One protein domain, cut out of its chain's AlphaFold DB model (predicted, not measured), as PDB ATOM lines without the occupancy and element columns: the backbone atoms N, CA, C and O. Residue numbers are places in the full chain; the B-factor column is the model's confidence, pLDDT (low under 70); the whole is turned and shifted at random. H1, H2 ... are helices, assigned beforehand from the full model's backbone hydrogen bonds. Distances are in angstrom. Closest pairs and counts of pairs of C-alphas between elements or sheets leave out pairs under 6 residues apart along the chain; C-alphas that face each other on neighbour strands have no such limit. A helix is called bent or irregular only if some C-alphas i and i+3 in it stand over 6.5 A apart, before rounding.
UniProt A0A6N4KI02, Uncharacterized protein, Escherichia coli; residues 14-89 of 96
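What this domain is: This is residues 14 to 89 of the 96 residues of an uncharacterized protein of Escherichia coli (UniProt A0A6N4KI02). One long bent helix, H1, makes the length, and its residues 14 to 37 stick out as a free arm. Past H2 the chain folds back, and H3 packs slantwise on H1b. The 76 printed residues hold three named helices, H1, H2, H3, and no named strand: all helix, extended, radius of gyration of the C-alphas 20.3 A, spans 68 by 25 by 14 A.

Where its parts are: Find C-alpha 14 at (-59.469, 22.795, -5.050), where H1, residues 14 to 54, begins. Assigned as one helix by its hydrogen bonds, it is bent: C-alphas 35 and 38 are 6.6 A apart. Its arms are H1a, residues 14 to 35, 31.8 A, and H1b, residues 38 to 54, 24.2 A. H2 is residues 58 to 61, 4.9 A; H3, residues 73 to 87, 20.8 A, ends at (-22.315, 20.996, -20.092).

How they stand to each other: H1b and H3 touch, opposite ways at a steep tilt of 48 degrees; their closest C-alphas, Ala 49 and Tyr 77, are 4.9 A apart. H2 is apart from both. Each O i to N i+4 pair is within hydrogen-bond range in H1a and H3, 11 of 13 in H1b; H2 is too short.

The domain as a whole: The farthest C-alphas, Pro 14 and Val 59, are 67.7 A apart. The printed part has no cut; the link from H2 to H3 is long; no printed residue is under 70 in pLDDT.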
ATOM      1  N   PRO A  14     -59.402  23.805  -3.992       87.06
ATOM      2  CA  PRO A  14     -59.469  22.795  -5.050       87.06
ATOM      3  C   PRO A  14     -58.605  23.129  -6.270       87.06
ATOM      4  O   PRO A  14     -57.884  22.263  -6.769       87.06
ATOM      5  N   LEU A  15     -58.620  24.385  -6.732       87.44
ATOM      6  CA  LEU A  15     -57.778  24.818  -7.849       87.44
ATOM      7  C   LEU A  15     -56.286  24.691  -7.514       87.44
ATOM      8  O   LEU A  15     -55.508  24.191  -8.326       87.44
ATOM      9  N   ILE A  16     -55.881  25.118  -6.316       88.12
ATOM     10  CA  ILE A  16     -54.486  25.031  -5.861       88.12
ATOM     11  C   ILE A  16     -54.030  23.568  -5.774       88.12
ATOM     12  O   ILE A  16     -52.898  23.252  -6.145       88.12
ATOM     13  N   GLU A  17     -54.882  22.671  -5.280       92.12
ATOM     14  CA  GLU A  17     -54.577  21.244  -5.195       92.12
ATOM     15  C   GLU A  17     -54.437  20.615  -6.585       92.12
ATOM     16  O   GLU A  17     -53.426  19.962  -6.859       92.12
ATOM     17  N   ALA A  18     -55.372  20.904  -7.496       92.69
ATOM     18  CA  ALA A  18     -55.306  20.454  -8.883       92.69
ATOM     19  C   ALA A  18     -54.034  20.954  -9.592       92.69
ATOM     20  O   ALA A  18     -53.348  20.179 -10.256       92.69
ATOM     21  N   GLN A  19     -53.660  22.224  -9.403       93.00
ATOM     22  CA  GLN A  19     -52.427  22.789  -9.964       93.00
ATOM     23  C   GLN A  19     -51.170  22.114  -9.410       93.00
ATOM     24  O   GLN A  19     -50.236  21.839 -10.163       93.00
ATOM     25  N   LYS A  20     -51.127  21.830  -8.103       94.56
ATOM     26  CA  LYS A  20     -49.999  21.118  -7.486       94.56
ATOM     27  C   LYS A  20     -49.878  19.697  -8.018       94.56
ATOM     28  O   LYS A  20     -48.763  19.256  -8.276       94.56
ATOM     29  N   GLN A  21     -50.998  18.992  -8.163       95.69
ATOM     30  CA  GLN A  21     -51.006  17.625  -8.670       95.69
ATOM     31  C   GLN A  21     -50.555  17.579 -10.132       95.69
ATOM     32  O   GLN A  21     -49.623  16.850 -10.460       95.69
ATOM     33  N   PHE A  22     -51.123  18.441 -10.977       95.75
ATOM     34  CA  PHE A  22     -50.723  18.534 -12.377       95.75
ATOM     35  C   PHE A  22     -49.250  18.923 -12.535       95.75
ATOM     36  O   PHE A  22     -48.542  18.344 -13.353       95.75
ATOM     37  N   LYS A  23     -48.751  19.861 -11.718       96.69
ATOM     38  CA  LYS A  23     -47.329  20.220 -11.724       96.69
ATOM     39  C   LYS A  23     -46.434  19.014 -11.425       96.69
ATOM     40  O   LYS A  23     -45.451  18.830 -12.126       96.69
ATOM     41  N   LYS A  24     -46.782  18.181 -10.439       97.19
ATOM     42  CA  LYS A  24     -46.015  16.959 -10.143       97.19
ATOM     43  C   LYS A  24     -45.999  15.996 -11.327       97.19
ATOM     44  O   LYS A  24     -44.957  15.439 -11.634       97.19
ATOM     45  N   GLU A  25     -47.139  15.798 -11.981       97.19
ATOM     46  CA  GLU A  25     -47.236  14.930 -13.162       97.19
ATOM     47  C   GLU A  25     -46.418  15.474 -14.339       97.19
ATOM     48  O   GLU A  25     -45.753  14.711 -15.037       97.19
ATOM     49  N   LEU A  26     -46.416  16.796 -14.523       97.56
ATOM     50  CA  LEU A  26     -45.583  17.470 -15.513       97.56
ATOM     51  C   LEU A  26     -44.096  17.287 -15.198       97.56
ATOM     52  O   LEU A  26     -43.345  16.890 -16.085       97.56
ATOM     53  N   ASP A  27     -43.681  17.536 -13.955       97.19
ATOM     54  CA  ASP A  27     -42.290  17.385 -13.518       97.19
ATOM     55  C   ASP A  27     -41.816  15.926 -13.710       97.19
ATOM     56  O   ASP A  27     -40.739  15.699 -14.259       97.19
ATOM     57  N   LEU A  28     -42.659  14.934 -13.390       97.44
ATOM     58  CA  LEU A  28     -42.384  13.514 -13.654       97.44
ATOM     59  C   LEU A  28     -42.192  13.222 -15.147       97.44
ATOM     60  O   LEU A  28     -41.261  12.516 -15.528       97.44
ATOM     61  N   LYS A  29     -43.043  13.781 -16.016       97.31
ATOM     62  CA  LYS A  29     -42.883  13.616 -17.467       97.31
ATOM     63  C   LYS A  29     -41.615  14.268 -18.000       97.31
ATOM     64  O   LYS A  29     -40.999  13.724 -18.912       97.31
ATOM     65  N   VAL A  30     -41.204  15.398 -17.434       96.19
ATOM     66  CA  VAL A  30     -39.923  16.024 -17.774       96.19
ATOM     67  C   VAL A  30     -38.759  15.110 -17.385       96.19
ATOM     68  O   VAL A  30     -37.855  14.912 -18.194       96.19
ATOM     69  N   GLU A  31     -38.790  14.513 -16.191       94.25
ATOM     70  CA  GLU A  31     -37.767  13.555 -15.756       94.25
ATOM     71  C   GLU A  31     -37.701  12.320 -16.664       94.25
ATOM     72  O   GLU A  31     -36.606  11.915 -17.052       94.25
ATOM     73  N   GLU A  32     -38.846  11.752 -17.056       95.00
ATOM     74  CA  GLU A  32     -38.902  10.636 -18.011       95.00
ATOM     75  C   GLU A  32     -38.202  10.987 -19.331       95.00
ATOM     76  O   GLU A  32     -37.313  10.255 -19.759       95.00
ATOM     77  N   ILE A  33     -38.526  12.141 -19.925       93.81
ATOM     78  CA  ILE A  33     -37.918  12.601 -21.186       93.81
ATOM     79  C   ILE A  33     -36.402  12.778 -21.036       93.81
ATOM     80  O   ILE A  33     -35.630  12.372 -21.904       93.81
ATOM     81  N   ILE A  34     -35.953  13.391 -19.939       93.38
ATOM     82  CA  ILE A  34     -34.524  13.597 -19.680       93.38
ATOM     83  C   ILE A  34     -33.808  12.249 -19.551       93.38
ATOM     84  O   ILE A  34     -32.708  12.093 -20.077       93.38
ATOM     85  N   ASN A  35     -34.425  11.259 -18.909       91.25
ATOM     86  CA  ASN A  35     -33.832   9.937 -18.716       91.25
ATOM     87  C   ASN A  35     -33.685   9.119 -20.011       91.25
ATOM     88  O   ASN A  35     -32.914   8.163 -20.019       91.25
ATOM     89  N   GLU A  36     -34.348   9.504 -21.104       93.69
ATOM     90  CA  GLU A  36     -34.164   8.890 -22.429       93.69
ATOM     91  C   GLU A  36     -32.938   9.448 -23.180       93.69
ATOM     92  O   GLU A  36     -32.358   8.780 -24.039       93.69
ATOM     93  N   LEU A  37     -32.497  10.669 -22.853       93.56
ATOM     94  CA  LEU A  37     -31.393  11.336 -23.552       93.56
ATOM     95  C   LEU A  37     -30.051  10.586 -23.499       93.56
ATOM     96  O   LEU A  37     -29.354  10.600 -24.518       93.56
ATOM     97  N   PRO A  38     -29.644   9.927 -22.392       94.00
ATOM     98  CA  PRO A  38     -28.399   9.168 -22.356       94.00
ATOM     99  C   PRO A  38     -28.293   8.121 -23.466       94.00
ATOM    100  O   PRO A  38     -27.231   7.985 -24.073       94.00
ATOM    101  N   ASP A  39     -29.387   7.435 -23.790       93.94
ATOM    102  CA  ASP A  39     -29.392   6.390 -24.816       93.94
ATOM    103  C   ASP A  39     -29.244   6.964 -26.231       93.94
ATOM    104  O   ASP A  39     -28.662   6.324 -27.108       93.94
ATOM    105  N   VAL A  40     -29.672   8.210 -26.438       94.56
ATOM    106  CA  VAL A  40     -29.453   8.951 -27.688       94.56
ATOM    107  C   VAL A  40     -28.032   9.520 -27.759       94.56
ATOM    108  O   VAL A  40     -27.398   9.505 -28.817       94.56
ATOM    109  N   LEU A  41     -27.503  10.021 -26.641       95.50
ATOM    110  CA  LEU A  41     -26.216  10.718 -26.592       95.50
ATOM    111  C   LEU A  41     -25.018   9.764 -26.603       95.50
ATOM    112  O   LEU A  41     -24.028  10.052 -27.278       95.50
ATOM    113  N   ARG A  42     -25.088   8.622 -25.907       95.19
ATOM    114  CA  ARG A  42     -23.974   7.657 -25.804       95.19
ATOM    115  C   ARG A  42     -23.448   7.204 -27.180       95.19
ATOM    116  O   ARG A  42     -22.233   7.280 -27.378       95.19
ATOM    117  N   PRO A  43     -24.283   6.827 -28.171       96.56
ATOM    118  CA  PRO A  43     -23.804   6.481 -29.513       96.56
ATOM    119  C   PRO A  43     -23.150   7.654 -30.255       96.56
ATOM    120  O   PRO A  43     -22.152   7.466 -30.954       96.56
ATOM    121  N   VAL A  44     -23.684   8.871 -30.102       97.00
ATOM    122  CA  VAL A  44     -23.109  10.078 -30.720       97.00
ATOM    123  C   VAL A  44     -21.724  10.360 -30.141       97.00
ATOM    124  O   VAL A  44     -20.787  10.620 -30.896       97.00
ATOM    125  N   ILE A  45     -21.585  10.238 -28.820       96.25
ATOM    126  CA  ILE A  45     -20.317  10.408 -28.105       96.25
ATOM    127  C   ILE A  45     -19.319   9.318 -28.504       96.25
ATOM    128  O   ILE A  45     -18.156   9.631 -28.740       96.25
ATOM    129  N   ALA A  46     -19.754   8.062 -28.632       96.12
ATOM    130  CA  ALA A  46     -18.895   6.957 -29.060       96.12
ATOM    131  C   ALA A  46     -18.301   7.199 -30.456       96.12
ATOM    132  O   ALA A  46     -17.094   7.063 -30.649       96.12
ATOM    133  N   ARG A  47     -19.124   7.637 -31.415       96.75
ATOM    134  CA  ARG A  47     -18.649   7.992 -32.758       96.75
ATOM    135  C   ARG A  47     -17.637   9.141 -32.724       96.75
ATOM    136  O   ARG A  47     -16.570   9.016 -33.315       96.75
ATOM    137  N   ALA A  48     -17.934  10.215 -31.991       96.00
ATOM    138  CA  ALA A  48     -17.017  11.347 -31.854       96.00
ATOM    139  C   ALA A  48     -15.700  10.957 -31.153       96.00
ATOM    140  O   ALA A  48     -14.631  11.444 -31.516       96.00
ATOM    141  N   ALA A  49     -15.756  10.053 -30.169       95.81
ATOM    142  CA  ALA A  49     -14.575   9.535 -29.485       95.81
ATOM    143  C   ALA A  49     -13.657   8.776 -30.445       95.81
ATOM    144  O   ALA A  49     -12.447   8.995 -30.424       95.81
ATOM    145  N   LYS A  50     -14.235   7.934 -31.305       95.19
ATOM    146  CA  LYS A  50     -13.499   7.198 -32.331       95.19
ATOM    147  C   LYS A  50     -12.831   8.137 -33.336       95.19
ATOM    148  O   LYS A  50     -11.633   8.020 -33.576       95.19
ATOM    149  N   GLU A  51     -13.575   9.114 -33.853       94.69
ATOM    150  CA  GLU A  51     -13.047  10.129 -34.778       94.69
ATOM    151  C   GLU A  51     -11.888  10.928 -34.155       94.69
ATOM    152  O   GLU A  51     -10.880  11.200 -34.809       94.69
ATOM    153  N   LEU A  52     -11.985  11.278 -32.869       93.75
ATOM    154  CA  LEU A  52     -10.891  11.940 -32.159       93.75
ATOM    155  C   LEU A  52      -9.697  11.011 -31.930       93.75
ATOM    156  O   LEU A  52      -8.565  11.459 -32.093       93.75
ATOM    157  N   ALA A  53      -9.927   9.740 -31.583       92.00
ATOM    158  CA  ALA A  53      -8.876   8.750 -31.334       92.00
ATOM    159  C   ALA A  53      -7.970   8.534 -32.561       92.00
ATOM    160  O   ALA A  53      -6.744   8.425 -32.430       92.00
ATOM    161  N   GLU A  54      -8.562   8.536 -33.758       91.19
ATOM    162  CA  GLU A  54      -7.845   8.427 -35.033       91.19
ATOM    163  C   GLU A  54      -6.880   9.602 -35.264       91.19
ATOM    164  O   GLU A  54      -5.803   9.412 -35.826       91.19
ATOM    165  N   ASN A  55      -7.210  10.787 -34.745       90.06
ATOM    166  CA  ASN A  55      -6.453  12.026 -34.936       90.06
ATOM    167  C   ASN A  55      -5.525  12.394 -33.762       90.06
ATOM    168  O   ASN A  55      -4.928  13.473 -33.766       90.06
ATOM    169  N   VAL A  56      -5.390  11.535 -32.743       87.88
ATOM    170  CA  VAL A  56      -4.523  11.817 -31.585       87.88
ATOM    171  C   VAL A  56      -3.049  11.844 -32.011       87.88
ATOM    172  O   VAL A  56      -2.556  10.827 -32.505       87.88
ATOM    173  N   PRO A  57      -2.311  12.942 -31.752       87.44
ATOM    174  CA  PRO A  57      -0.869  13.004 -31.980       87.44
ATOM    175  C   PRO A  57      -0.109  11.921 -31.203       87.44
ATOM    176  O   PRO A  57      -0.368  11.716 -30.017       87.44
ATOM    177  N   ASP A  58       0.902  11.298 -31.814       85.25
ATOM    178  CA  ASP A  58       1.670  10.203 -31.191       85.25
ATOM    179  C   ASP A  58       2.327  10.589 -29.859       85.25
ATOM    180  O   ASP A  58       2.473   9.760 -28.961       85.25
ATOM    181  N   VAL A  59       2.680  11.867 -29.690       84.56
ATOM    182  CA  VAL A  59       3.217  12.392 -28.425       84.56
ATOM    183  C   VAL A  59       2.237  12.251 -27.258       84.56
ATOM    184  O   VAL A  59       2.685  12.094 -26.127       84.56
ATOM    185  N   LEU A  60       0.926  12.266 -27.529       82.00
ATOM    186  CA  LEU A  60      -0.137  12.099 -26.534       82.00
ATOM    187  C   LEU A  60      -0.569  10.637 -26.358       82.00
ATOM    188  O   LEU A  60      -1.298  10.335 -25.419       82.00
ATOM    189  N   ARG A  61      -0.140   9.731 -27.249       81.56
ATOM    190  CA  ARG A  61      -0.432   8.290 -27.145       81.56
ATOM    191  C   ARG A  61       0.466   7.572 -26.143       81.56
ATOM    192  O   ARG A  61       0.139   6.469 -25.723       81.56
ATOM    193  N   LYS A  62       1.601   8.172 -25.779       83.81
ATOM    194  CA  LYS A  62       2.521   7.602 -24.792       83.81
ATOM    195  C   LYS A  62       1.838   7.531 -23.429       83.81
ATOM    196  O   LYS A  62       1.276   8.528 -22.980       83.81
ATOM    197  N   ALA A  63       1.933   6.372 -22.784       83.69
ATOM    198  CA  ALA A  63       1.500   6.202 -21.406       83.69
ATOM    199  C   ALA A  63       2.216   7.196 -20.488       83.69
ATOM    200  O   ALA A  63       3.423   7.430 -20.633       83.69
ATOM    201  N   ASP A  64       1.483   7.746 -19.525       80.75
ATOM    202  CA  ASP A  64       2.089   8.516 -18.447       80.75
ATOM    203  C   ASP A  64       3.043   7.606 -17.641       80.75
ATOM    204  O   ASP A  64       2.667   6.492 -17.263       80.75
ATOM    205  N   PRO A  65       4.292   8.020 -17.374       82.00
ATOM    206  CA  PRO A  65       5.265   7.174 -16.685       82.00
ATOM    207  C   PRO A  65       4.930   6.921 -15.206       82.00
ATOM    208  O   PRO A  65       5.520   6.021 -14.611       82.00
ATOM    209  N   ILE A  66       4.025   7.707 -14.611       85.25
ATOM    210  CA  ILE A  66       3.625   7.627 -13.203       85.25
ATOM    211  C   ILE A  66       2.261   6.952 -13.076       85.25
ATOM    212  O   ILE A  66       2.121   6.010 -12.300       85.25
ATOM    213  N   THR A  67       1.246   7.431 -13.805       81.06
ATOM    214  CA  THR A  67      -0.115   6.874 -13.692       81.06
ATOM    215  C   THR A  67      -0.346   5.674 -14.600       81.06
ATOM    216  O   THR A  67      -1.302   4.935 -14.386       81.06
ATOM    217  N   HIS A  68       0.522   5.466 -15.597       81.38
ATOM    218  CA  HIS A  68       0.343   4.487 -16.673       81.38
ATOM    219  C   HIS A  68      -0.957   4.672 -17.469       81.38
ATOM    220  O   HIS A  68      -1.366   3.772 -18.201       81.38
ATOM    221  N   ASP A  69      -1.590   5.844 -17.365       79.00
ATOM    222  CA  ASP A  69      -2.757   6.168 -18.169       79.00
ATOM    223  C   ASP A  69      -2.341   6.463 -19.608       79.00
ATOM    224  O   ASP A  69      -1.412   7.229 -19.874       79.00
ATOM    225  N   GLU A  70      -3.089   5.893 -20.545       83.06
ATOM    226  CA  GLU A  70      -2.935   6.125 -21.976       83.06
ATOM    227  C   GLU A  70      -4.162   6.853 -22.525       83.06
ATOM    228  O   GLU A  70      -5.308   6.537 -22.182       83.06
ATOM    229  N   LEU A  71      -3.941   7.810 -23.431       86.94
ATOM    230  CA  LEU A  71      -5.023   8.479 -24.151       86.94
ATOM    231  C   LEU A  71      -5.541   7.594 -25.295       86.94
ATOM    232  O   LEU A  71      -5.342   7.879 -26.474       86.94
ATOM    233  N   ASN A  72      -6.198   6.498 -24.929       88.25
ATOM    234  CA  ASN A  72      -6.869   5.595 -25.858       88.25
ATOM    235  C   ASN A  72      -8.331   6.015 -26.112       88.25
ATOM    236  O   ASN A  72      -8.870   6.907 -25.453       88.25
ATOM    237  N   GLU A  73      -8.998   5.357 -27.064       92.06
ATOM    238  CA  GLU A  73     -10.395   5.645 -27.433       92.06
ATOM    239  C   GLU A  73     -11.339   5.612 -26.222       92.06
ATOM    240  O   GLU A  73     -12.182   6.493 -26.062       92.06
ATOM    241  N   LYS A  74     -11.147   4.653 -25.307       91.69
ATOM    242  CA  LYS A  74     -11.939   4.547 -24.076       91.69
ATOM    243  C   LYS A  74     -11.733   5.758 -23.162       91.69
ATOM    244  O   LYS A  74     -12.704   6.276 -22.611       91.69
ATOM    245  N   ALA A  75     -10.497   6.226 -23.001       91.44
ATOM    246  CA  ALA A  75     -10.192   7.416 -22.213       91.44
ATOM    247  C   ALA A  75     -10.825   8.674 -22.830       91.44
ATOM    248  O   ALA A  75     -11.392   9.495 -22.109       91.44
ATOM    249  N   ILE A  76     -10.788   8.802 -24.159       93.94
ATOM    250  CA  ILE A  76     -11.422   9.906 -24.894       93.94
ATOM    251  C   ILE A  76     -12.943   9.851 -24.743       93.94
ATOM    252  O   ILE A  76     -13.553  10.868 -24.417       93.94
ATOM    253  N   TYR A  77     -13.548   8.671 -24.896       95.44
ATOM    254  CA  TYR A  77     -14.980   8.459 -24.698       95.44
ATOM    255  C   TYR A  77     -15.426   8.904 -23.306       95.44
ATOM    256  O   TYR A  77     -16.353   9.700 -23.186       95.44
ATOM    257  N   MET A  78     -14.727   8.462 -22.256       93.62
ATOM    258  CA  MET A  78     -15.051   8.858 -20.884       93.62
ATOM    259  C   MET A  78     -14.909  10.370 -20.676       93.62
ATOM    260  O   MET A  78     -15.776  10.986 -20.061       93.62
ATOM    261  N   ARG A  79     -13.852  10.991 -21.213       93.56
ATOM    262  CA  ARG A  79     -13.655  12.450 -21.131       93.56
ATOM    263  C   ARG A  79     -14.779  13.214 -21.831       93.56
ATOM    264  O   ARG A  79     -15.295  14.167 -21.252       93.56
ATOM    265  N   LEU A  80     -15.181  12.788 -23.029       95.31
ATOM    266  CA  LEU A  80     -16.303  13.385 -23.755       95.31
ATOM    267  C   LEU A  80     -17.620  13.199 -23.005       95.31
ATOM    268  O   LEU A  80     -18.363  14.159 -22.846       95.31
ATOM    269  N   LEU A  81     -17.885  11.993 -22.506       95.31
ATOM    270  CA  LEU A  81     -19.079  11.675 -21.731       95.31
ATOM    271  C   LEU A  81     -19.209  12.605 -20.522       95.31
ATOM    272  O   LEU A  81     -20.253  13.227 -20.333       95.31
ATOM    273  N   PHE A  82     -18.137  12.779 -19.748       94.00
ATOM    274  CA  PHE A  82     -18.140  13.703 -18.616       94.00
ATOM    275  C   PHE A  82     -18.291  15.166 -19.043       94.00
ATOM    276  O   PHE A  82     -19.066  15.897 -18.427       94.00
ATOM    277  N   ALA A  83     -17.586  15.597 -20.092       94.88
ATOM    278  CA  ALA A  83     -17.671  16.968 -20.588       94.88
ATOM    279  C   ALA A  83     -19.093  17.317 -21.060       94.88
ATOM    280  O   ALA A  83     -19.628  18.351 -20.663       94.88
ATOM    281  N   VAL A  84     -19.730  16.433 -21.834       95.12
ATOM    282  CA  VAL A  84     -21.109  16.605 -22.313       95.12
ATOM    283  C   VAL A  84     -22.091  16.608 -21.142       95.12
ATOM    284  O   VAL A  84     -22.922  17.507 -21.051       95.12
ATOM    285  N   SER A  85     -21.968  15.662 -20.206       94.25
ATOM    286  CA  SER A  85     -22.858  15.586 -19.040       94.25
ATOM    287  C   SER A  85     -22.783  16.840 -18.161       94.25
ATOM    288  O   SER A  85     -23.803  17.354 -17.698       94.25
ATOM    289  N   ASN A  86     -21.574  17.374 -17.966       93.31
ATOM    290  CA  ASN A  86     -21.358  18.613 -17.221       93.31
ATOM    291  C   ASN A  86     -21.927  19.831 -17.958       93.31
ATOM    292  O   ASN A  86     -22.555  20.674 -17.322       93.31
ATOM    293  N   GLN A  87     -21.760  19.908 -19.281       94.44
ATOM    294  CA  GLN A  87     -22.315  20.996 -20.092       94.44
ATOM    295  C   GLN A  87     -23.852  21.014 -20.067       94.44
ATOM    296  O   GLN A  87     -24.454  22.080 -20.177       94.44
ATOM    297  N   LEU A  88     -24.481  19.848 -19.890       92.75
ATOM    298  CA  LEU A  88     -25.930  19.697 -19.742       92.75
ATOM    299  C   LEU A  88     -26.422  19.868 -18.292       92.75
ATOM    300  O   LEU A  88     -27.622  19.844 -18.052       92.75
ATOM    301  N   GLY A  89     -25.524  20.062 -17.319       93.06
ATOM    302  CA  GLY A  89     -25.889  20.319 -15.922       93.06
ATOM    303  C   GLY A  89     -26.309  19.088 -15.109       93.06
ATOM    304  O   GLY A  89     -26.786  19.249 -13.989       93.06
TER     305      GLY A  89